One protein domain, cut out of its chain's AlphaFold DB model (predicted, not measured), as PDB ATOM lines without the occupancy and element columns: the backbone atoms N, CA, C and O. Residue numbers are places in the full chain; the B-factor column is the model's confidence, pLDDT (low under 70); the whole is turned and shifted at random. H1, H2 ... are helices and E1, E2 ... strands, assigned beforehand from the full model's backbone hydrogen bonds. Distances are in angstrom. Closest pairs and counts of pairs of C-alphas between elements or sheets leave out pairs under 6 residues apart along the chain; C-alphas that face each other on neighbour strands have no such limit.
ATOM      1  N   THR A 114     184.288 255.134 176.668       63.09
ATOM      2  CA  THR A 114     185.445 254.225 176.637       63.09
ATOM      3  C   THR A 114     185.785 253.749 175.228       63.09
ATOM      4  O   THR A 114     186.955 253.674 174.863       63.09
ATOM      5  N   ILE A 115     184.766 253.497 174.404       61.94
ATOM      6  CA  ILE A 115     184.948 253.036 173.024       61.94
ATOM      7  C   ILE A 115     185.449 254.174 172.131       61.94
ATOM      8  O   ILE A 115     186.413 253.999 171.389       61.94
ATOM      9  N   TYR A 116     184.830 255.353 172.240       67.56
ATOM     10  CA  TYR A 116     185.267 256.541 171.511       67.56
ATOM     11  C   TYR A 116     186.720 256.893 171.842       67.56
ATOM     12  O   TYR A 116     187.523 257.099 170.933       67.56
ATOM     13  N   ASN A 117     187.079 256.891 173.132       71.62
ATOM     14  CA  ASN A 117     188.448 257.161 173.562       71.62
ATOM     15  C   ASN A 117     189.423 256.124 173.001       71.62
ATOM     16  O   ASN A 117     190.460 256.505 172.471       71.62
ATOM     17  N   ARG A 118     189.061 254.835 173.018       75.06
ATOM     18  CA  ARG A 118     189.894 253.772 172.447       75.06
ATOM     19  C   ARG A 118     190.135 253.935 170.952       75.06
ATOM     20  O   ARG A 118     191.281 253.895 170.514       75.06
ATOM     21  N   MET A 119     189.084 254.188 170.172       67.44
ATOM     22  CA  MET A 119     189.226 254.441 168.734       67.44
ATOM     23  C   MET A 119     190.071 255.676 168.451       67.44
ATOM     24  O   MET A 119     190.941 255.644 167.584       67.44
ATOM     25  N   LYS A 120     189.816 256.766 169.182       76.25
ATOM     26  CA  LYS A 120     190.561 258.012 169.036       76.25
ATOM     27  C   LYS A 120     192.048 257.784 169.307       76.25
ATOM     28  O   LYS A 120     192.870 258.204 168.502       76.25
ATOM     29  N   THR A 121     192.386 257.065 170.377       79.94
ATOM     30  CA  THR A 121     193.772 256.698 170.698       79.94
ATOM     31  C   THR A 121     194.405 255.863 169.587       79.94
ATOM     32  O   THR A 121     195.513 256.170 169.165       79.94
ATOM     33  N   TYR A 122     193.707 254.865 169.041       82.25
ATOM     34  CA  TYR A 122     194.243 254.042 167.950       82.25
ATOM     35  C   TYR A 122     194.496 254.842 166.670       82.25
ATOM     36  O   TYR A 122     195.541 254.677 166.048       82.25
ATOM     37  N   ILE A 123     193.570 255.728 166.291       72.06
ATOM     38  CA  ILE A 123     193.744 256.614 165.131       72.06
ATOM     39  C   ILE A 123     194.959 257.517 165.336       72.06
ATOM     40  O   ILE A 123     195.780 257.645 164.430       72.06
ATOM     41  N   ASN A 124     195.091 258.096 166.531       79.62
ATOM     42  CA  ASN A 124     196.218 258.952 166.867       79.62
ATOM     43  C   ASN A 124     197.547 258.186 166.788       79.62
ATOM     44  O   ASN A 124     198.455 258.648 166.115       79.62
ATOM     45  N   ILE A 125     197.636 256.988 167.375       84.75
ATOM     46  CA  ILE A 125     198.841 256.141 167.323       84.75
ATOM     47  C   ILE A 125     199.205 255.755 165.884       84.75
ATOM     48  O   ILE A 125     200.374 255.785 165.509       84.75
ATOM     49  N   MET A 126     198.218 255.394 165.060       75.38
ATOM     50  CA  MET A 126     198.460 255.026 163.660       75.38
ATOM     51  C   MET A 126     198.978 256.206 162.832       75.38
ATOM     52  O   MET A 126     199.794 255.995 161.935       75.38
ATOM     53  N   GLY A 127     198.504 257.418 163.129       74.50
ATOM     54  CA  GLY A 127     198.940 258.655 162.486       74.50
ATOM     55  C   GLY A 127     200.158 259.320 163.129       74.50
ATOM     56  O   GLY A 127     200.599 260.343 162.618       74.50
ATOM     57  N   GLU A 128     200.682 258.785 164.236       89.81
ATOM     58  CA  GLU A 128     201.818 259.373 164.941       89.81
ATOM     59  C   GLU A 128     203.137 258.876 164.348       89.81
ATOM     60  O   GLU A 128     203.543 257.718 164.512       89.81
ATOM     61  N   GLU A 129     203.810 259.795 163.668       86.50
ATOM     62  CA  GLU A 129     205.160 259.604 163.168       86.50
ATOM     63  C   GLU A 129     206.131 259.637 164.358       86.50
ATOM     64  O   GLU A 129     206.037 260.481 165.245       86.50
ATOM     65  N   ASN A 130     207.111 258.737 164.375       91.88
ATOM     66  CA  ASN A 130     208.134 258.642 165.428       91.88
ATOM     67  C   ASN A 130     207.680 258.102 166.803       91.88
ATOM     68  O   ASN A 130     208.406 258.265 167.788       91.88
ATOM     69  N   TYR A 131     206.530 257.431 166.894       95.12
ATOM     70  CA  TYR A 131     206.136 256.724 168.122       95.12
ATOM     71  C   TYR A 131     206.467 255.224 168.088       95.12
ATOM     72  O   TYR A 131     207.082 254.706 169.020       95.12
ATOM     73  N   LEU A 132     206.095 254.526 167.009       95.50
ATOM     74  CA  LEU A 132     206.301 253.080 166.858       95.50
ATOM     75  C   LEU A 132     207.366 252.795 165.794       95.50
ATOM     76  O   LEU A 132     207.171 253.084 164.614       95.50
ATOM     77  N   PHE A 133     208.469 252.179 166.207       95.88
ATOM     78  CA  PHE A 133     209.578 251.762 165.352       95.88
ATOM     79  C   PHE A 133     209.721 250.251 165.338       95.88
ATOM     80  O   PHE A 133     209.117 249.527 166.118       95.88
ATOM     81  N   GLN A 134     210.568 249.763 164.450       94.31
ATOM     82  CA  GLN A 134     210.989 248.379 164.395       94.31
ATOM     83  C   GLN A 134     212.508 248.308 164.191       94.31
ATOM     84  O   GLN A 134     213.117 249.245 163.668       94.31
ATOM     85  N   LYS A 135     213.121 247.211 164.650       91.25
ATOM     86  CA  LYS A 135     214.572 246.978 164.584       91.25
ATOM     87  C   LYS A 135     214.899 245.910 163.537       91.25
ATOM     88  O   LYS A 135     214.249 244.864 163.509       91.25
ATOM     89  N   GLU A 136     215.938 246.147 162.739       89.56
ATOM     90  CA  GLU A 136     216.640 245.112 161.967       89.56
ATOM     91  C   GLU A 136     218.018 244.890 162.551       89.56
ATOM     92  O   GLU A 136     218.772 245.849 162.719       89.56
ATOM     93  N   TYR A 137     218.371 243.639 162.811       87.69
ATOM     94  CA  TYR A 137     219.723 243.300 163.226       87.69
ATOM     95  C   TYR A 137     220.627 243.200 162.000       87.69
ATOM     96  O   TYR A 137     220.340 242.457 161.064       87.69
ATOM     97  N   VAL A 138     221.728 243.943 162.035       90.88
ATOM     98  CA  VAL A 138     222.782 243.943 161.013       90.88
ATOM     99  C   VAL A 138     224.120 243.627 161.680       90.88
ATOM    100  O   VAL A 138     224.243 243.726 162.904       90.88
ATOM    101  N   GLU A 139     225.139 243.238 160.911       89.88
ATOM    102  CA  GLU A 139     226.477 243.028 161.479       89.88
ATOM    103  C   GLU A 139     226.956 244.292 162.211       89.88
ATOM    104  O   GLU A 139     227.090 245.360 161.618       89.88
ATOM    105  N   GLY A 140     227.186 244.168 163.523       87.56
ATOM    106  CA  GLY A 140     227.658 245.262 164.376       87.56
ATOM    107  C   GLY A 140     226.574 246.084 165.086       87.56
ATOM    108  O   GLY A 140     226.931 247.023 165.795       87.56
ATOM    109  N   GLY A 141     225.281 245.752 164.964       88.69
ATOM    110  CA  GLY A 141     224.234 246.441 165.726       88.69
ATOM    111  C   GLY A 141     222.819 246.248 165.188       88.69
ATOM    112  O   GLY A 141     222.416 245.149 164.808       88.69
ATOM    113  N   PHE A 142     222.044 247.331 165.187       88.81
ATOM    114  CA  PHE A 142     220.700 247.347 164.626       88.81
ATOM    115  C   PHE A 142     220.398 248.672 163.930       88.81
ATOM    116  O   PHE A 142     220.909 249.724 164.310       88.81
ATOM    117  N   ILE A 143     219.540 248.605 162.917       89.88
ATOM    118  CA  ILE A 143     218.967 249.768 162.243       89.88
ATOM    119  C   ILE A 143     217.519 249.899 162.702       89.88
ATOM    120  O   ILE A 143     216.805 248.903 162.828       89.88
ATOM    121  N   THR A 144     217.088 251.128 162.970       91.88
ATOM    122  CA  THR A 144     215.715 251.442 163.364       91.88
ATOM    123  C   THR A 144     214.998 252.164 162.241       91.88
ATOM    124  O   THR A 144     215.522 253.130 161.689       91.88
ATOM    125  N   TYR A 145     213.779 251.743 161.948       92.31
ATOM    126  CA  TYR A 145     212.897 252.408 160.994       92.31
ATOM    127  C   TYR A 145     211.466 252.396 161.522       92.31
ATOM    128  O   TYR A 145     211.147 251.622 162.427       92.31
ATOM    129  N   GLU A 146     210.622 253.287 161.009       93.75
ATOM    130  CA  GLU A 146     209.224 253.353 161.430       93.75
ATOM    131  C   GLU A 146     208.544 251.990 161.220       93.75
ATOM    132  O   GLU A 146     208.785 251.299 160.224       93.75
ATOM    133  N   ALA A 147     207.732 251.574 162.193       91.06
ATOM    134  CA  ALA A 147     206.999 250.324 162.097       91.06
ATOM    135  C   ALA A 147     205.975 250.397 160.960       91.06
ATOM    136  O   ALA A 147     205.243 251.378 160.825       91.06
ATOM    137  N   ASP A 148     205.876 249.332 160.167       85.75
ATOM    138  CA  ASP A 148     204.828 249.244 159.155       85.75
ATOM    139  C   ASP A 148     203.430 249.142 159.801       85.75
ATOM    140  O   ASP A 148     203.269 248.739 160.960       85.75
ATOM    141  N   ASN A 149     202.388 249.487 159.036       80.38
ATOM    142  CA  ASN A 149     201.005 249.441 159.523       80.38
ATOM    143  C   ASN A 149     200.619 248.063 160.067       80.38
ATOM    144  O   ASN A 149     199.838 247.971 161.010       80.38
ATOM    145  N   HIS A 150     201.167 246.989 159.502       77.50
ATOM    146  CA  HIS A 150     200.858 245.638 159.936       77.50
ATOM    147  C   HIS A 150     201.419 245.346 161.339       77.50
ATOM    148  O   HIS A 150     200.723 244.739 162.156       77.50
ATOM    149  N   ARG A 151     202.620 245.823 161.682       79.06
ATOM    150  CA  ARG A 151     203.172 245.716 163.043       79.06
ATOM    151  C   ARG A 151     202.486 246.656 164.025       79.06
ATOM    152  O   ARG A 151     202.147 246.199 165.116       79.06
ATOM    153  N   LYS A 152     202.187 247.900 163.629       81.31
ATOM    154  CA  LYS A 152     201.386 248.824 164.457       81.31
ATOM    155  C   LYS A 152     200.034 248.193 164.821       81.31
ATOM    156  O   LYS A 152     199.639 248.183 165.982       81.31
ATOM    157  N   LEU A 153     199.365 247.557 163.857       73.56
ATOM    158  CA  LEU A 153     198.111 246.835 164.088       73.56
ATOM    159  C   LEU A 153     198.274 245.612 164.999       73.56
ATOM    160  O   LEU A 153     197.372 245.325 165.784       73.56
ATOM    161  N   LYS A 154     199.387 244.871 164.920       76.81
ATOM    162  CA  LYS A 154     199.646 243.756 165.848       76.81
ATOM    163  C   LYS A 154     199.750 244.239 167.292       76.81
ATOM    164  O   LYS A 154     199.118 243.628 168.146       76.81
ATOM    165  N   TYR A 155     200.481 245.327 167.533       84.69
ATOM    166  CA  TYR A 155     200.588 245.966 168.848       84.69
ATOM    167  C   TYR A 155     199.205 246.363 169.383       84.69
ATOM    168  O   TYR A 155     198.785 245.884 170.434       84.69
ATOM    169  N   LEU A 156     198.429 247.119 168.596       79.50
ATOM    170  CA  LEU A 156     197.109 247.610 169.013       79.50
ATOM    171  C   LEU A 156     196.086 246.501 169.313       79.50
ATOM    172  O   LEU A 156     195.161 246.721 170.094       79.50
ATOM    173  N   ASN A 157     196.226 245.334 168.678       70.88
ATOM    174  CA  ASN A 157     195.317 244.201 168.861       70.88
ATOM    175  C   ASN A 157     195.748 243.235 169.971       70.88
ATOM    176  O   ASN A 157     194.911 242.473 170.449       70.88
ATOM    177  N   LYS A 158     197.036 243.210 170.331       76.62
ATOM    178  CA  LYS A 158     197.569 242.275 171.327       76.62
ATOM    179  C   LYS A 158     197.666 242.884 172.715       76.62
ATOM    180  O   LYS A 158     197.330 242.196 173.675       76.62
ATOM    181  N   GLU A 159     198.121 244.127 172.809       75.06
ATOM    182  CA  GLU A 159     198.376 244.743 174.104       75.06
ATOM    183  C   GLU A 159     197.072 245.207 174.779       75.06
ATOM    184  O   GLU A 159     196.124 245.634 174.098       75.06
ATOM    185  N   PRO A 160     196.983 245.128 176.120       82.00
ATOM    186  CA  PRO A 160     195.866 245.685 176.865       82.00
ATOM    187  C   PRO A 160     195.683 247.174 176.559       82.00
ATOM    188  O   PRO A 160     196.640 247.942 176.494       82.00
ATOM    189  N   PHE A 161     194.431 247.613 176.405       80.25
ATOM    190  CA  PHE A 161     194.160 249.007 176.041       80.25
ATOM    191  C   PHE A 161     194.715 250.012 177.057       80.25
ATOM    192  O   PHE A 161     195.196 251.067 176.654       80.25
ATOM    193  N   ASP A 162     194.663 249.688 178.348       81.62
ATOM    194  CA  ASP A 162     195.159 250.576 179.400       81.62
ATOM    195  C   ASP A 162     196.686 250.747 179.328       81.62
ATOM    196  O   ASP A 162     197.179 251.849 179.558       81.62
ATOM    197  N   GLU A 163     197.419 249.701 178.928       84.81
ATOM    198  CA  GLU A 163     198.870 249.758 178.700       84.81
ATOM    199  C   GLU A 163     199.194 250.587 177.456       84.81
ATOM    200  O   GLU A 163     199.980 251.525 177.536       84.81
ATOM    201  N   ILE A 164     198.484 250.350 176.344       88.06
ATOM    202  CA  ILE A 164     198.624 251.160 175.122       88.06
ATOM    203  C   ILE A 164     198.382 252.644 175.417       88.06
ATOM    204  O   ILE A 164     199.097 253.518 174.924       88.06
ATOM    205  N   LEU A 165     197.334 252.940 176.188       89.75
ATOM    206  CA  LEU A 165     196.970 254.303 176.542       89.75
ATOM    207  C   LEU A 165     198.033 254.945 177.440       89.75
ATOM    208  O   LEU A 165     198.368 256.109 177.231       89.75
ATOM    209  N   LEU A 166     198.551 254.200 178.419       92.19
ATOM    210  CA  LEU A 166     199.617 254.657 179.305       92.19
ATOM    211  C   LEU A 166     200.894 254.964 178.517       92.19
ATOM    212  O   LEU A 166     201.413 256.072 178.625       92.19
ATOM    213  N   ASP A 167     201.355 254.032 177.686       94.31
ATOM    214  CA  ASP A 167     202.570 254.188 176.886       94.31
ATOM    215  C   ASP A 167     202.468 255.365 175.918       94.31
ATOM    216  O   ASP A 167     203.403 256.156 175.790       94.31
ATOM    217  N   TYR A 168     201.322 255.513 175.248       95.19
ATOM    218  CA  TYR A 168     201.124 256.612 174.311       95.19
ATOM    219  C   TYR A 168     201.058 257.969 175.017       95.19
ATOM    220  O   TYR A 168     201.646 258.934 174.534       95.19
ATOM    221  N   ASN A 169     200.397 258.059 176.174       94.19
ATOM    222  CA  ASN A 169     200.376 259.299 176.954       94.19
ATOM    223  C   ASN A 169     201.769 259.649 177.488       94.19
ATOM    224  O   ASN A 169     202.177 260.800 177.375       94.19
ATOM    225  N   ASN A 170     202.527 258.658 177.971       93.31
ATOM    226  CA  ASN A 170     203.914 258.864 178.375       93.31
ATOM    227  C   ASN A 170     204.739 259.402 177.200       93.31
ATOM    228  O   ASN A 170     205.436 260.399 177.341       93.31
ATOM    229  N   TYR A 171     204.621 258.810 176.011       95.38
ATOM    230  CA  TYR A 171     205.280 259.347 174.823       95.38
ATOM    231  C   TYR A 171     204.895 260.808 174.549       95.38
ATOM    232  O   TYR A 171     205.780 261.625 174.307       95.38
ATOM    233  N   LEU A 172     203.605 261.155 174.614       93.81
ATOM    234  CA  LEU A 172     203.136 262.524 174.384       93.81
ATOM    235  C   LEU A 172     203.699 263.524 175.399       93.81
ATOM    236  O   LEU A 172     204.058 264.631 175.003       93.81
ATOM    237  N   ASP A 173     203.825 263.135 176.667       94.69
ATOM    238  CA  ASP A 173     204.390 263.986 177.722       94.69
ATOM    239  C   ASP A 173     205.867 264.332 177.466       94.69
ATOM    240  O   ASP A 173     206.342 265.402 177.855       94.69
ATOM    241  N   TRP A 174     206.594 263.445 176.780       91.12
ATOM    242  CA  TRP A 174     208.011 263.610 176.442       91.12
ATOM    243  C   TRP A 174     208.258 263.927 174.965       91.12
ATOM    244  O   TRP A 174     209.415 264.063 174.542       91.12
ATOM    245  N   LYS A 175     207.197 264.071 174.171       91.56
ATOM    246  CA  LYS A 175     207.280 264.435 172.760       91.56
ATOM    247  C   LYS A 175     207.903 265.825 172.626       91.56
ATOM    248  O   LYS A 175     207.698 266.701 173.460       91.56
ATOM    249  N   ASP A 176     208.725 265.997 171.594       89.25
ATOM    250  CA  ASP A 176     209.485 267.226 171.321       89.25
ATOM    251  C   ASP A 176     210.495 267.627 172.419       89.25
ATOM    252  O   ASP A 176     211.070 268.717 172.387       89.25
ATOM    253  N   THR A 177     210.781 266.725 173.364       90.38
ATOM    254  CA  THR A 177     211.883 266.869 174.324       90.38
ATOM    255  C   THR A 177     213.114 266.085 173.865       90.38
ATOM    256  O   THR A 177     213.028 265.170 173.045       90.38
ATOM    257  N   GLY A 178     214.278 266.370 174.460       85.81
ATOM    258  CA  GLY A 178     215.499 265.578 174.238       85.81
ATOM    259  C   GLY A 178     215.408 264.118 174.711       85.81
ATOM    260  O   GLY A 178     216.346 263.353 174.498       85.81
ATOM    261  N   HIS A 179     214.299 263.731 175.347       84.25
ATOM    262  CA  HIS A 179     214.055 262.394 175.875       84.25
ATOM    263  C   HIS A 179     212.992 261.612 175.090       84.25
ATOM    264  O   HIS A 179     212.633 260.521 175.526       84.25
ATOM    265  N   ASN A 180     212.503 262.108 173.942       84.81
ATOM    266  CA  ASN A 180     211.437 261.420 173.198       84.81
ATOM    267  C   ASN A 180     211.804 259.961 172.847       84.81
ATOM    268  O   ASN A 180     210.973 259.072 172.993       84.81
ATOM    269  N   ASN A 181     213.070 259.705 172.505       85.94
ATOM    270  CA  ASN A 181     213.578 258.397 172.098       85.94
ATOM    271  C   ASN A 181     213.478 257.347 173.213       85.94
ATOM    272  O   ASN A 181     213.401 256.159 172.919       85.94
ATOM    273  N   ALA A 182     213.483 257.771 174.483       88.38
ATOM    274  CA  ALA A 182     213.328 256.867 175.622       88.38
ATOM    275  C   ALA A 182     211.884 256.360 175.774       88.38
ATOM    276  O   ALA A 182     211.664 255.343 176.421       88.38
ATOM    277  N   TRP A 183     210.920 257.055 175.165       91.38
ATOM    278  CA  TRP A 183     209.489 256.741 175.218       91.38
ATOM    279  C   TRP A 183     208.923 256.288 173.870       91.38
ATOM    280  O   TRP A 183     207.734 256.007 173.738       91.38
ATOM    281  N   THR A 184     209.784 256.196 172.864       93.19
ATOM    282  CA  THR A 184     209.503 255.543 171.594       93.19
ATOM    283  C   THR A 184     209.503 254.027 171.786       93.19
ATOM    284  O   THR A 184     210.407 253.470 172.414       93.19
ATOM    285  N   LEU A 185     208.513 253.341 171.214       96.00
ATOM    286  CA  LEU A 185     208.410 251.887 171.306       96.00
ATOM    287  C   LEU A 185     209.002 251.206 170.080       96.00
ATOM    288  O   LEU A 185     208.757 251.595 168.938       96.00
ATOM    289  N   TYR A 186     209.719 250.116 170.327       95.25
ATOM    290  CA  TYR A 186     210.249 249.228 169.306       95.25
ATOM    291  C   TYR A 186     209.458 247.931 169.279       95.25
ATOM    292  O   TYR A 186     209.465 247.164 170.241       95.25
ATOM    293  N   LEU A 187     208.801 247.699 168.149       93.94
ATOM    294  CA  LEU A 187     207.991 246.529 167.874       93.94
ATOM    295  C   LEU A 187     208.837 245.437 167.223       93.94
ATOM    296  O   LEU A 187     209.483 245.645 166.187       93.94
ATOM    297  N   ASP A 188     208.780 244.245 167.803       90.38
ATOM    298  CA  ASP A 188     209.328 243.050 167.178       90.38
ATOM    299  C   ASP A 188     208.431 242.536 166.024       90.38
ATOM    300  O   ASP A 188     207.385 243.099 165.684       90.38
ATOM    301  N   GLN A 189     208.820 241.425 165.394       86.19
ATOM    302  CA  GLN A 189     208.036 240.794 164.320       86.19
ATOM    303  C   GLN A 189     206.648 240.285 164.766       86.19
ATOM    304  O   GLN A 189     205.750 240.061 163.939       86.19
ATOM    305  N   TYR A 190     206.456 240.095 166.069       82.38
ATOM    306  CA  TYR A 190     205.211 239.654 166.685       82.38
ATOM    307  C   TYR A 190     204.340 240.824 167.161       82.38
ATOM    308  O   TYR A 190     203.176 240.574 167.494       82.38
ATOM    309  N   GLY A 191     204.843 242.058 167.100       77.81
ATOM    310  CA  GLY A 191     204.181 243.273 167.565       77.81
ATOM    311  C   GLY A 191     204.323 243.518 169.066       77.81
ATOM    312  O   GLY A 191     203.552 244.311 169.591       77.81
ATOM    313  N   GLN A 192     205.251 242.835 169.746       88.31
ATOM    314  CA  GLN A 192     205.533 243.090 171.157       88.31
ATOM    315  C   GLN A 192     206.349 244.379 171.303       88.31
ATOM    316  O   GLN A 192     207.359 244.529 170.600       88.31
ATOM    317  N   PRO A 193     205.924 245.306 172.178       92.88
ATOM    318  CA  PRO A 193     206.622 246.558 172.409       92.88
ATOM    319  C   PRO A 193     207.819 246.381 173.349       92.88
ATOM    320  O   PRO A 193     207.836 245.534 174.240       92.88
ATOM    321  N   SER A 194     208.835 247.217 173.155       92.69
ATOM    322  CA  SER A 194     209.987 247.346 174.048       92.69
ATOM    323  C   SER A 194     210.555 248.761 173.983       92.69
ATOM    324  O   SER A 194     210.551 249.382 172.917       92.69
ATOM    325  N   PHE A 195     211.072 249.258 175.103       89.56
ATOM    326  CA  PHE A 195     211.885 250.475 175.137       89.56
ATOM    327  C   PHE A 195     213.347 250.165 174.751       89.56
ATOM    328  O   PHE A 195     213.738 248.995 174.650       89.56
ATOM    329  N   ILE A 196     214.141 251.205 174.467       76.94
ATOM    330  CA  ILE A 196     215.602 251.090 174.282       76.94
ATOM    331  C   ILE A 196     216.323 250.977 175.623       76.94
ATOM    332  O   ILE A 196     215.940 251.705 176.563       76.94
TER     333      ILE A 196
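This is residues 114 to 196 of the 196 residues of an uncharacterized protein of viral metagenome (UniProt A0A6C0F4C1). A two-stranded hairpin, E1 and E2, reaches to one end of an elongated model and helix H1 reaches to the other, while the short strand E3 lies beside the base of E1 near the middle. H2 is on one side of the long axis, and H3 with the short H4 is on the other; the end of the chain folds back beside E3. The printed part has 83 residues with four named helices and three named strands, in the order H1, E1, E2, H2, H3, H4, E3. The sheet runs E2, E1, E3 and is mixed, and the class is mixed, helices and strands. The whole is compact, with a radius of gyration of the C-alphas of 12.7 A, and spans 45 by 29 by 18 A.

Start in the sheet and find C-alpha 132 at (206.301, 253.080, 166.858), where E1 begins; it runs to residue 138 over 19.7 A. E2, residues 141 to 146, comes back over 17.1 A, and E3 is residues 185 to 187, 6.4 A long. Look next at C-alpha 114 at (185.445, 254.225, 176.637), where H1 begins; it runs to residue 127 over 20.0 A. H2 is residues 149 to 158, 14.2 A long. H3, residues 161 to 174, runs 20.1 A to C-alpha 174 at (208.011, 263.610, 176.442), and H4 is residues 180 to 183.

In the hairpin E1 and E2 are antiparallel at 149 degrees; look for N 134 and O 145, 2.8 A apart and within hydrogen-bond range. On the other side of E1, E3 is parallel to it at 58 degrees, with N 133 and O 185 at 2.8 A. Residues 186 to 187 of E3 also pair, antiparallel, with residues 193 to 194. H2 is on the sheet but only grazes it, with residues 149 to 155; the closest C-alphas of H2 and E3 are those of Arg 151 and Leu 187, 6.9 A apart. H1 only just touches H2, with 3 pairs of C-alphas within 8 A and with its residues 122 to 126 alone; the closest are Met 126 and Lys 152, 6.9 A, at a shallow tilt of 29 degrees, opposite ways. H1 also only just touches H3, again with 3 pairs; the closest C-alphas are those of Thr 121 and Leu 165, 7.1 A, at a steep tilt of 51 degrees. H3 touches H4, where the C-alphas of Tyr 171 and Trp 183 are closest at 5.0 A. In H1, H2 and H3 every O i to N i+4 pair is within hydrogen-bond range; H4 is too short for such a pair, and its one O i to N i+3 pair is within range.

The two C-alphas farthest apart are those of Thr 114 and Glu 139, 45.2 A. The printed part has no cut, and its links are tight. Residue 196 is the chain's last residue. The mean pLDDT of the printed part is 85.5; look for values under 70 at residues 114 to 116 and residue 119.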